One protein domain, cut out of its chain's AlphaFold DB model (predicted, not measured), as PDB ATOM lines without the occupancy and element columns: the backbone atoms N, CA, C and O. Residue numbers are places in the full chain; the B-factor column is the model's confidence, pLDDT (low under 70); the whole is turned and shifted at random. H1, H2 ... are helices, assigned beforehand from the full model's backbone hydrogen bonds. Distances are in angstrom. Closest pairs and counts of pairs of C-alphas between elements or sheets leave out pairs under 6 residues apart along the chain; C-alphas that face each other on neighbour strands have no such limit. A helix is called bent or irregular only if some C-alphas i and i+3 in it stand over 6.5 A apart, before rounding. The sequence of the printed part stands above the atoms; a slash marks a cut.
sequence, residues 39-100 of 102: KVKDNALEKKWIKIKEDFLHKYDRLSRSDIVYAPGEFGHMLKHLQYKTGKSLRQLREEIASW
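Overview. This is residues 39 to 100 of the 102 residues of an uncharacterized protein of Sinomicrobium sp. N-1-3-6 (UniProt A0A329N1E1). A long kinked helix, H1, makes one wall of a small rounded body, and H3 makes the wall across from it. H4 crosses both H1 and H3 on one side, and the very short H2 bridges them on the opposite side. The printed part has 62 residues with four named helices, H1, H2, H3 and H4 along the chain, and no named strand; its class is all helix, and the helix packing is mostly crossed. It is compact, with a radius of gyration of the C-alphas of 10.4 A, and spans 30 by 23 by 20 A.

Along the chain. H1, residues 39 to 59, begins at C-alpha 39 at (-6.341, 105.685, 37.897) and measures 26.7 A from first to last C-alpha. It has a kink of 66 degrees near residue 52 and is irregular: C-alphas 51 and 54 are 7.3 A apart. H2 is residues 65 to 68 and measures 5.6 A. H3, residues 75 to 86, begins at C-alpha 75 at (-4.504, 99.301, 29.953) and measures 16.0 A. H4, residues 90 to 99, measures 14.1 A and ends at C-alpha 99 at (7.793, 111.254, 27.463).

Arrangement. H1 and H3 are the hubs, touching three other helices each. Before the kink, H1 touches H3 only just, with 3 pairs of C-alphas within 8 A; the closest C-alphas are those of Glu 46 and Phe 75, 6.6 A apart. These two run the same way at a steep tilt of 38 degrees, only just past shallow. H1 touches H4 with residues 45 to 52 alone, about perpendicular at 78 degrees; the closest C-alphas, of Trp 49 and Ile 97, are 6.3 A apart. With residues 53 to 57 alone, H1 only just touches H2, with 3 pairs of C-alphas within 8 A, the closest being Lys 53 and Ile 68 at 6.9 A. H2 touches H3, where the closest C-alphas, of Ile 68 and Met 78, are 6.7 A apart. H3 touches H4 with residues 79 to 83 alone, about perpendicular at 79 degrees; the closest C-alphas, of Gln 83 and Leu 90, are 6.2 A apart. H2 and H4 are apart. In H3 and H4 every O i to N i+4 pair is within hydrogen-bond range, in H1 12 of 17 are, and H2 is too short for such a pair.

Size, cuts and confidence. The C-alphas farthest apart, those of Val 40 and Asp 61, are 30.2 A apart. The printed part has no cut and no long link: H1 to H2 and H3 to H4 are tight, and H2 to H3 is short. The mean pLDDT of the printed part is 86.4; residues 39 to 41 are under 70.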
ATOM      1  N   LYS A  39      -5.207 105.943  38.803       55.31
ATOM      2  CA  LYS A  39      -6.341 105.685  37.897       55.31
ATOM      3  C   LYS A  39      -6.667 106.872  36.979       55.31
ATOM      4  O   LYS A  39      -7.007 106.686  35.813       55.31
ATOM      5  N   VAL A  40      -6.536 108.106  37.475       57.94
ATOM      6  CA  VAL A  40      -6.765 109.323  36.667       57.94
ATOM      7  C   VAL A  40      -5.623 109.555  35.668       57.94
ATOM      8  O   VAL A  40      -5.868 110.001  34.544       57.94
ATOM      9  N   LYS A  41      -4.381 109.204  36.035       65.38
ATOM     10  CA  LYS A  41      -3.214 109.289  35.140       65.38
ATOM     11  C   LYS A  41      -3.276 108.261  34.009       65.38
ATOM     12  O   LYS A  41      -2.876 108.576  32.887       65.38
ATOM     13  N   ASP A  42      -3.826 107.079  34.282       76.00
ATOM     14  CA  ASP A  42      -3.928 106.001  33.298       76.00
ATOM     15  C   ASP A  42      -4.767 106.386  32.071       76.00
ATOM     16  O   ASP A  42      -4.359 106.095  30.954       76.00
ATOM     17  N   ASN A  43      -5.847 107.160  32.225       82.25
ATOM     18  CA  ASN A  43      -6.666 107.603  31.087       82.25
ATOM     19  C   ASN A  43      -5.915 108.529  30.107       82.25
ATOM     20  O   ASN A  43      -6.123 108.473  28.892       82.25
ATOM     21  N   ALA A  44      -5.066 109.428  30.613       86.00
ATOM     22  CA  ALA A  44      -4.275 110.325  29.767       86.00
ATOM     23  C   ALA A  44      -3.135 109.567  29.069       86.00
ATOM     24  O   ALA A  44      -2.884 109.777  27.878       86.00
ATOM     25  N   LEU A  45      -2.494 108.652  29.801       88.62
ATOM     26  CA  LEU A  45      -1.488 107.746  29.258       88.62
ATOM     27  C   LEU A  45      -2.069 106.826  28.189       88.62
ATOM     28  O   LEU A  45      -1.447 106.674  27.147       88.62
ATOM     29  N   GLU A  46      -3.264 106.279  28.395       89.00
ATOM     30  CA  GLU A  46      -3.962 105.419  27.438       89.00
ATOM     31  C   GLU A  46      -4.230 106.161  26.119       89.00
ATOM     32  O   GLU A  46      -3.910 105.673  25.033       89.00
ATOM     33  N   LYS A  47      -4.720 107.405  26.200       89.38
ATOM     34  CA  LYS A  47      -4.904 108.263  25.018       89.38
ATOM     35  C   LYS A  47      -3.595 108.520  24.276       89.38
ATOM     36  O   LYS A  47      -3.587 108.513  23.045       89.38
ATOM     37  N   LYS A  48      -2.500 108.769  25.000       89.44
ATOM     38  CA  LYS A  48      -1.175 108.962  24.396       89.44
ATOM     39  C   LYS A  48      -0.662 107.663  23.776       89.44
ATOM     40  O   LYS A  48      -0.243 107.671  22.624       89.44
ATOM     41  N   TRP A  49      -0.798 106.551  24.490       90.00
ATOM     42  CA  TRP A  49      -0.473 105.209  24.028       90.00
ATOM     43  C   TRP A  49      -1.157 104.886  22.703       90.00
ATOM     44  O   TRP A  49      -0.487 104.462  21.776       90.00
ATOM     45  N   ILE A  50      -2.455 105.169  22.551       90.12
ATOM     46  CA  ILE A  50      -3.175 104.922  21.288       90.12
ATOM     47  C   ILE A  50      -2.515 105.616  20.087       90.12
ATOM     48  O   ILE A  50      -2.545 105.058  18.990       90.12
ATOM     49  N   LYS A  51      -1.910 106.792  20.293       90.88
ATOM     50  CA  LYS A  51      -1.198 107.536  19.246       90.88
ATOM     51  C   LYS A  51       0.186 106.958  18.966       90.88
ATOM     52  O   LYS A  51       0.551 106.810  17.808       90.88
ATOM     53  N   ILE A  52       0.933 106.620  20.018       92.00
ATOM     54  CA  ILE A  52       2.337 106.209  19.892       92.00
ATOM     55  C   ILE A  52       2.529 104.698  19.731       92.00
ATOM     56  O   ILE A  52       3.624 104.277  19.398       92.00
ATOM     57  N   LYS A  53       1.509 103.864  19.983       88.94
ATOM     58  CA  LYS A  53       1.629 102.392  20.034       88.94
ATOM     59  C   LYS A  53       2.204 101.784  18.756       88.94
ATOM     60  O   LYS A  53       2.930 100.805  18.839       88.94
ATOM     61  N   GLU A  54       1.897 102.359  17.594       90.12
ATOM     62  CA  GLU A  54       2.426 101.884  16.310       90.12
ATOM     63  C   GLU A  54       3.931 102.187  16.208       90.12
ATOM     64  O   GLU A  54       4.720 101.324  15.842       90.12
ATOM     65  N   ASP A  55       4.350 103.382  16.629       89.31
ATOM     66  CA  ASP A  55       5.761 103.781  16.684       89.31
ATOM     67  C   ASP A  55       6.532 102.988  17.756       89.31
ATOM     68  O   ASP A  55       7.657 102.530  17.556       89.31
ATOM     69  N   PHE A  56       5.869 102.727  18.883       89.38
ATOM     70  CA  PHE A  56       6.368 101.883  19.958       89.38
ATOM     71  C   PHE A  56       6.593 100.446  19.473       89.38
ATOM     72  O   PHE A  56       7.651  99.879  19.735       89.38
ATOM     73  N   LEU A  57       5.656  99.865  18.716       88.19
ATOM     74  CA  LEU A  57       5.850  98.561  18.069       88.19
ATOM     75  C   LEU A  57       7.059  98.563  17.133       88.19
ATOM     76  O   LEU A  57       7.858  97.637  17.180       88.19
ATOM     77  N   HIS A  58       7.223  99.599  16.311       88.69
ATOM     78  CA  HIS A  58       8.368  99.679  15.402       88.69
ATOM     79  C   HIS A  58       9.702  99.774  16.152       88.69
ATOM     80  O   HIS A  58      10.690  99.172  15.735       88.69
ATOM     81  N   LYS A  59       9.739 100.492  17.284       88.00
ATOM     82  CA  LYS A  59      10.933 100.561  18.139       88.00
ATOM     83  C   LYS A  59      11.256  99.215  18.782       88.00
ATOM     84  O   LYS A  59      12.427  98.862  18.929       88.00
ATOM     85  N   TYR A  60      10.231  98.480  19.197       85.62
ATOM     86  CA  TYR A  60      10.373  97.165  19.800       85.62
ATOM     87  C   TYR A  60       9.946  96.084  18.814       85.62
ATOM     88  O   TYR A  60       8.862  95.530  18.945       85.62
ATOM     89  N   ASP A  61      10.861  95.688  17.929       82.50
ATOM     90  CA  ASP A  61      10.705  94.562  16.982       82.50
ATOM     91  C   ASP A  61      10.222  93.247  17.645       82.50
ATOM     92  O   ASP A  61       9.655  92.356  17.023       82.50
ATOM     93  N   ARG A  62      10.398  93.148  18.967       83.62
ATOM     94  CA  ARG A  62       9.982  92.032  19.828       83.62
ATOM     95  C   ARG A  62       8.493  92.022  20.177       83.62
ATOM     96  O   ARG A  62       8.007  91.019  20.701       83.62
ATOM     97  N   LEU A  63       7.808  93.149  20.010       87.12
ATOM     98  CA  LEU A  63       6.391  93.296  20.300       87.12
ATOM     99  C   LEU A  63       5.587  93.038  19.034       87.12
ATOM    100  O   LEU A  63       5.901  93.534  17.957       87.12
ATOM    101  N   SER A  64       4.514  92.274  19.179       87.25
ATOM    102  CA  SER A  64       3.548  92.066  18.112       87.25
ATOM    103  C   SER A  64       2.331  92.963  18.304       87.25
ATOM    104  O   SER A  64       2.025  93.407  19.411       87.25
ATOM    105  N   ARG A  65       1.561  93.161  17.232       84.75
ATOM    106  CA  ARG A  65       0.290  93.894  17.275       84.75
ATOM    107  C   ARG A  65      -0.656  93.354  18.349       84.75
ATOM    108  O   ARG A  65      -1.371  94.128  18.969       84.75
ATOM    109  N   SER A  66      -0.625  92.051  18.610       87.00
ATOM    110  CA  SER A  66      -1.426  91.426  19.666       87.00
ATOM    111  C   SER A  66      -1.016  91.848  21.080       87.00
ATOM    112  O   SER A  66      -1.868  91.877  21.958       87.00
ATOM    113  N   ASP A  67       0.251  92.213  21.300       86.75
ATOM    114  CA  ASP A  67       0.773  92.599  22.618       86.75
ATOM    115  C   ASP A  67       0.343  94.021  23.026       86.75
ATOM    116  O   ASP A  67       0.362  94.361  24.208       86.75
ATOM    117  N   ILE A  68      -0.045  94.858  22.056       88.19
ATOM    118  CA  ILE A  68      -0.462  96.255  22.269       88.19
ATOM    119  C   ILE A  68      -1.982  96.463  22.170       88.19
ATOM    120  O   ILE A  68      -2.464  97.592  22.309       88.19
ATOM    121  N   VAL A  69      -2.735  95.395  21.885       87.38
ATOM    122  CA  VAL A  69      -4.201  95.394  21.806       87.38
ATOM    123  C   VAL A  69      -4.768  95.007  23.167       87.38
ATOM    124  O   VAL A  69      -4.374  94.006  23.754       87.38
ATOM    125  N   TYR A  70      -5.705  95.805  23.673       89.12
ATOM    126  CA  TYR A  70      -6.327  95.615  24.981       89.12
ATOM    127  C   TYR A  70      -7.776  96.104  24.959       89.12
ATOM    128  O   TYR A  70      -8.158  96.918  24.114       89.12
ATOM    129  N   ALA A  71      -8.589  95.581  25.874       87.88
ATOM    130  CA  ALA A  71      -9.961  96.034  26.072       87.88
ATOM    131  C   ALA A  71      -9.986  97.341  26.891       87.88
ATOM    132  O   ALA A  71      -9.068  97.589  27.673       87.88
ATOM    133  N   PRO A  72     -11.019  98.188  26.757       79.75
ATOM    134  CA  PRO A  72     -11.144  99.387  27.585       79.75
ATOM    135  C   PRO A  72     -11.102  99.027  29.077       79.75
ATOM    136  O   PRO A  72     -11.835  98.149  29.527       79.75
ATOM    137  N   GLY A  73     -10.226  99.693  29.835       81.38
ATOM    138  CA  GLY A  73      -9.970  99.386  31.250       81.38
ATOM    139  C   GLY A  73      -8.861  98.351  31.504       81.38
ATOM    140  O   GLY A  73      -8.373  98.266  32.628       81.38
ATOM    141  N   GLU A  74      -8.383  97.643  30.474       86.69
ATOM    142  CA  GLU A  74      -7.280  96.667  30.567       86.69
ATOM    143  C   GLU A  74      -5.896  97.287  30.284       86.69
ATOM    144  O   GLU A  74      -4.903  96.568  30.148       86.69
ATOM    145  N   PHE A  75      -5.779  98.618  30.217       86.94
ATOM    146  CA  PHE A  75      -4.504  99.301  29.953       86.94
ATOM    147  C   PHE A  75      -3.401  98.886  30.940       86.94
ATOM    148  O   PHE A  75      -2.283  98.558  30.542       86.94
ATOM    149  N   GLY A  76      -3.727  98.798  32.233       86.06
ATOM    150  CA  GLY A  76      -2.784  98.328  33.251       86.06
ATOM    151  C   GLY A  76      -2.343  96.873  33.050       86.06
ATOM    152  O   GLY A  76      -1.190  96.536  33.322       86.06
ATOM    153  N   HIS A  77      -3.227  96.011  32.543       86.88
ATOM    154  CA  HIS A  77      -2.910  94.612  32.263       86.88
ATOM    155  C   HIS A  77      -2.020  94.474  31.019       86.88
ATOM    156  O   HIS A  77      -1.030  93.741  31.041       86.88
ATOM    157  N   MET A  78      -2.281  95.269  29.983       90.44
ATOM    158  CA  MET A  78      -1.431  95.359  28.796       90.44
ATOM    159  C   MET A  78      -0.021  95.862  29.128       90.44
ATOM    160  O   MET A  78       0.959  95.248  28.707       90.44
ATOM    161  N   LEU A  79       0.114  96.877  29.989       89.69
ATOM    162  CA  LEU A  79       1.432  97.317  30.456       89.69
ATOM    163  C   LEU A  79       2.196  96.207  31.197       89.69
ATOM    164  O   LEU A  79       3.415  96.110  31.051       89.69
ATOM    165  N   LYS A  80       1.507  95.338  31.955       88.81
ATOM    166  CA  LYS A  80       2.140  94.156  32.568       88.81
ATOM    167  C   LYS A  80       2.624  93.176  31.502       88.81
ATOM    168  O   LYS A  80       3.727  92.659  31.622       88.81
ATOM    169  N   HIS A  81       1.859  92.953  30.435       89.75
ATOM    170  CA  HIS A  81       2.306  92.104  29.329       89.75
ATOM    171  C   HIS A  81       3.568  92.657  28.649       89.75
ATOM    172  O   HIS A  81       4.550  91.937  28.445       89.75
ATOM    173  N   LEU A  82       3.582  93.966  28.386       89.19
ATOM    174  CA  LEU A  82       4.755  94.665  27.865       89.19
ATOM    175  C   LEU A  82       5.953  94.571  28.808       89.19
ATOM    176  O   LEU A  82       7.085  94.464  28.336       89.19
ATOM    177  N   GLN A  83       5.724  94.557  30.122       90.12
ATOM    178  CA  GLN A  83       6.760  94.340  31.132       90.12
ATOM    179  C   GLN A  83       7.536  93.043  30.869       90.12
ATOM    180  O   GLN A  83       8.765  93.051  30.820       90.12
ATOM    181  N   TYR A  84       6.821  91.939  30.633       88.38
ATOM    182  CA  TYR A  84       7.428  90.629  30.388       88.38
ATOM    183  C   TYR A  84       8.178  90.563  29.055       88.38
ATOM    184  O   TYR A  84       9.223  89.921  28.971       88.38
ATOM    185  N   LYS A  85       7.678  91.239  28.016       88.62
ATOM    186  CA  LYS A  85       8.305  91.245  26.683       88.62
ATOM    187  C   LYS A  85       9.520  92.170  26.594       88.62
ATOM    188  O   LYS A  85      10.524  91.827  25.973       88.62
ATOM    189  N   THR A  86       9.426  93.352  27.199       87.50
ATOM    190  CA  THR A  86      10.481  94.377  27.147       87.50
ATOM    191  C   THR A  86      11.518  94.213  28.257       87.50
ATOM    192  O   THR A  86      12.625  94.728  28.129       87.50
ATOM    193  N   GLY A  87      11.173  93.521  29.349       89.12
ATOM    194  CA  GLY A  87      11.998  93.420  30.556       89.12
ATOM    195  C   GLY A  87      12.090  94.726  31.358       89.12
ATOM    196  O   GLY A  87      12.878  94.811  32.297       89.12
ATOM    197  N   LYS A  88      11.319  95.758  30.994       89.38
ATOM    198  CA  LYS A  88      11.277  97.053  31.689       89.38
ATOM    199  C   LYS A  88      10.254  97.028  32.808       89.38
ATOM    200  O   LYS A  88       9.320  96.249  32.757       89.38
ATOM    201  N   SER A  89      10.381  97.898  33.804       89.19
ATOM    202  CA  SER A  89       9.347  98.049  34.839       89.19
ATOM    203  C   SER A  89       8.112  98.798  34.323       89.19
ATOM    204  O   SER A  89       8.214  99.629  33.421       89.19
ATOM    205  N   LEU A  90       6.947  98.571  34.947       86.50
ATOM    206  CA  LEU A  90       5.722  99.335  34.660       86.50
ATOM    207  C   LEU A  90       5.954 100.848  34.727       86.50
ATOM    208  O   LEU A  90       5.452 101.581  33.881       86.50
ATOM    209  N   ARG A  91       6.741 101.311  35.707       87.00
ATOM    210  CA  ARG A  91       7.069 102.732  35.857       87.00
ATOM    211  C   ARG A  91       7.847 103.252  34.653       87.00
ATOM    212  O   ARG A  91       7.427 104.233  34.063       87.00
ATOM    213  N   GLN A  92       8.893 102.542  34.230       89.44
ATOM    214  CA  GLN A  92       9.672 102.914  33.047       89.44
ATOM    215  C   GLN A  92       8.830 102.922  31.772       89.44
ATOM    216  O   GLN A  92       8.993 103.823  30.962       89.44
ATOM    217  N   LEU A  93       7.926 101.952  31.595       89.56
ATOM    218  CA  LEU A  93       7.009 101.939  30.452       89.56
ATOM    219  C   LEU A  93       6.072 103.151  30.490       89.56
ATOM    220  O   LEU A  93       5.943 103.849  29.491       89.56
ATOM    221  N   ARG A  94       5.469 103.450  31.646       89.50
ATOM    222  CA  ARG A  94       4.604 104.627  31.825       89.50
ATOM    223  C   ARG A  94       5.356 105.934  31.574       89.50
ATOM    224  O   ARG A  94       4.832 106.791  30.876       89.50
ATOM    225  N   GLU A  95       6.566 106.074  32.111       89.50
ATOM    226  CA  GLU A  95       7.436 107.238  31.900       89.50
ATOM    227  C   GLU A  95       7.826 107.376  30.423       89.50
ATOM    228  O   GLU A  95       7.715 108.455  29.855       89.50
ATOM    229  N   GLU A  96       8.199 106.280  29.764       90.06
ATOM    230  CA  GLU A  96       8.563 106.282  28.347       90.06
ATOM    231  C   GLU A  96       7.375 106.663  27.453       90.06
ATOM    232  O   GLU A  96       7.522 107.491  26.557       90.06
ATOM    233  N   ILE A  97       6.182 106.137  27.741       89.69
ATOM    234  CA  ILE A  97       4.939 106.518  27.062       89.69
ATOM    235  C   ILE A  97       4.615 107.992  27.332       89.69
ATOM    236  O   ILE A  97       4.260 108.725  26.410       89.69
ATOM    237  N   ALA A  98       4.765 108.457  28.578       89.19
ATOM    238  CA  ALA A  98       4.526 109.846  28.965       89.19
ATOM    239  C   ALA A  98       5.482 110.825  28.272       89.19
ATOM    240  O   ALA A  98       5.056 111.917  27.898       89.19
ATOM    241  N   SER A  99       6.740 110.434  28.070       89.38
ATOM    242  CA  SER A  99       7.793 111.254  27.463       89.38
ATOM    243  C   SER A  99       7.976 111.031  25.961       89.38
ATOM    244  O   SER A  99       8.827 111.680  25.367       89.38
ATOM    245  N   TRP A 100       7.188 110.158  25.327       88.62
ATOM    246  CA  TRP A 100       7.285 109.926  23.885       88.62
ATOM    247  C   TRP A 100       6.922 111.195  23.103       88.62
ATOM    248  O   TRP A 100       5.831 111.744  23.293       88.62
TER     249      TRP A 100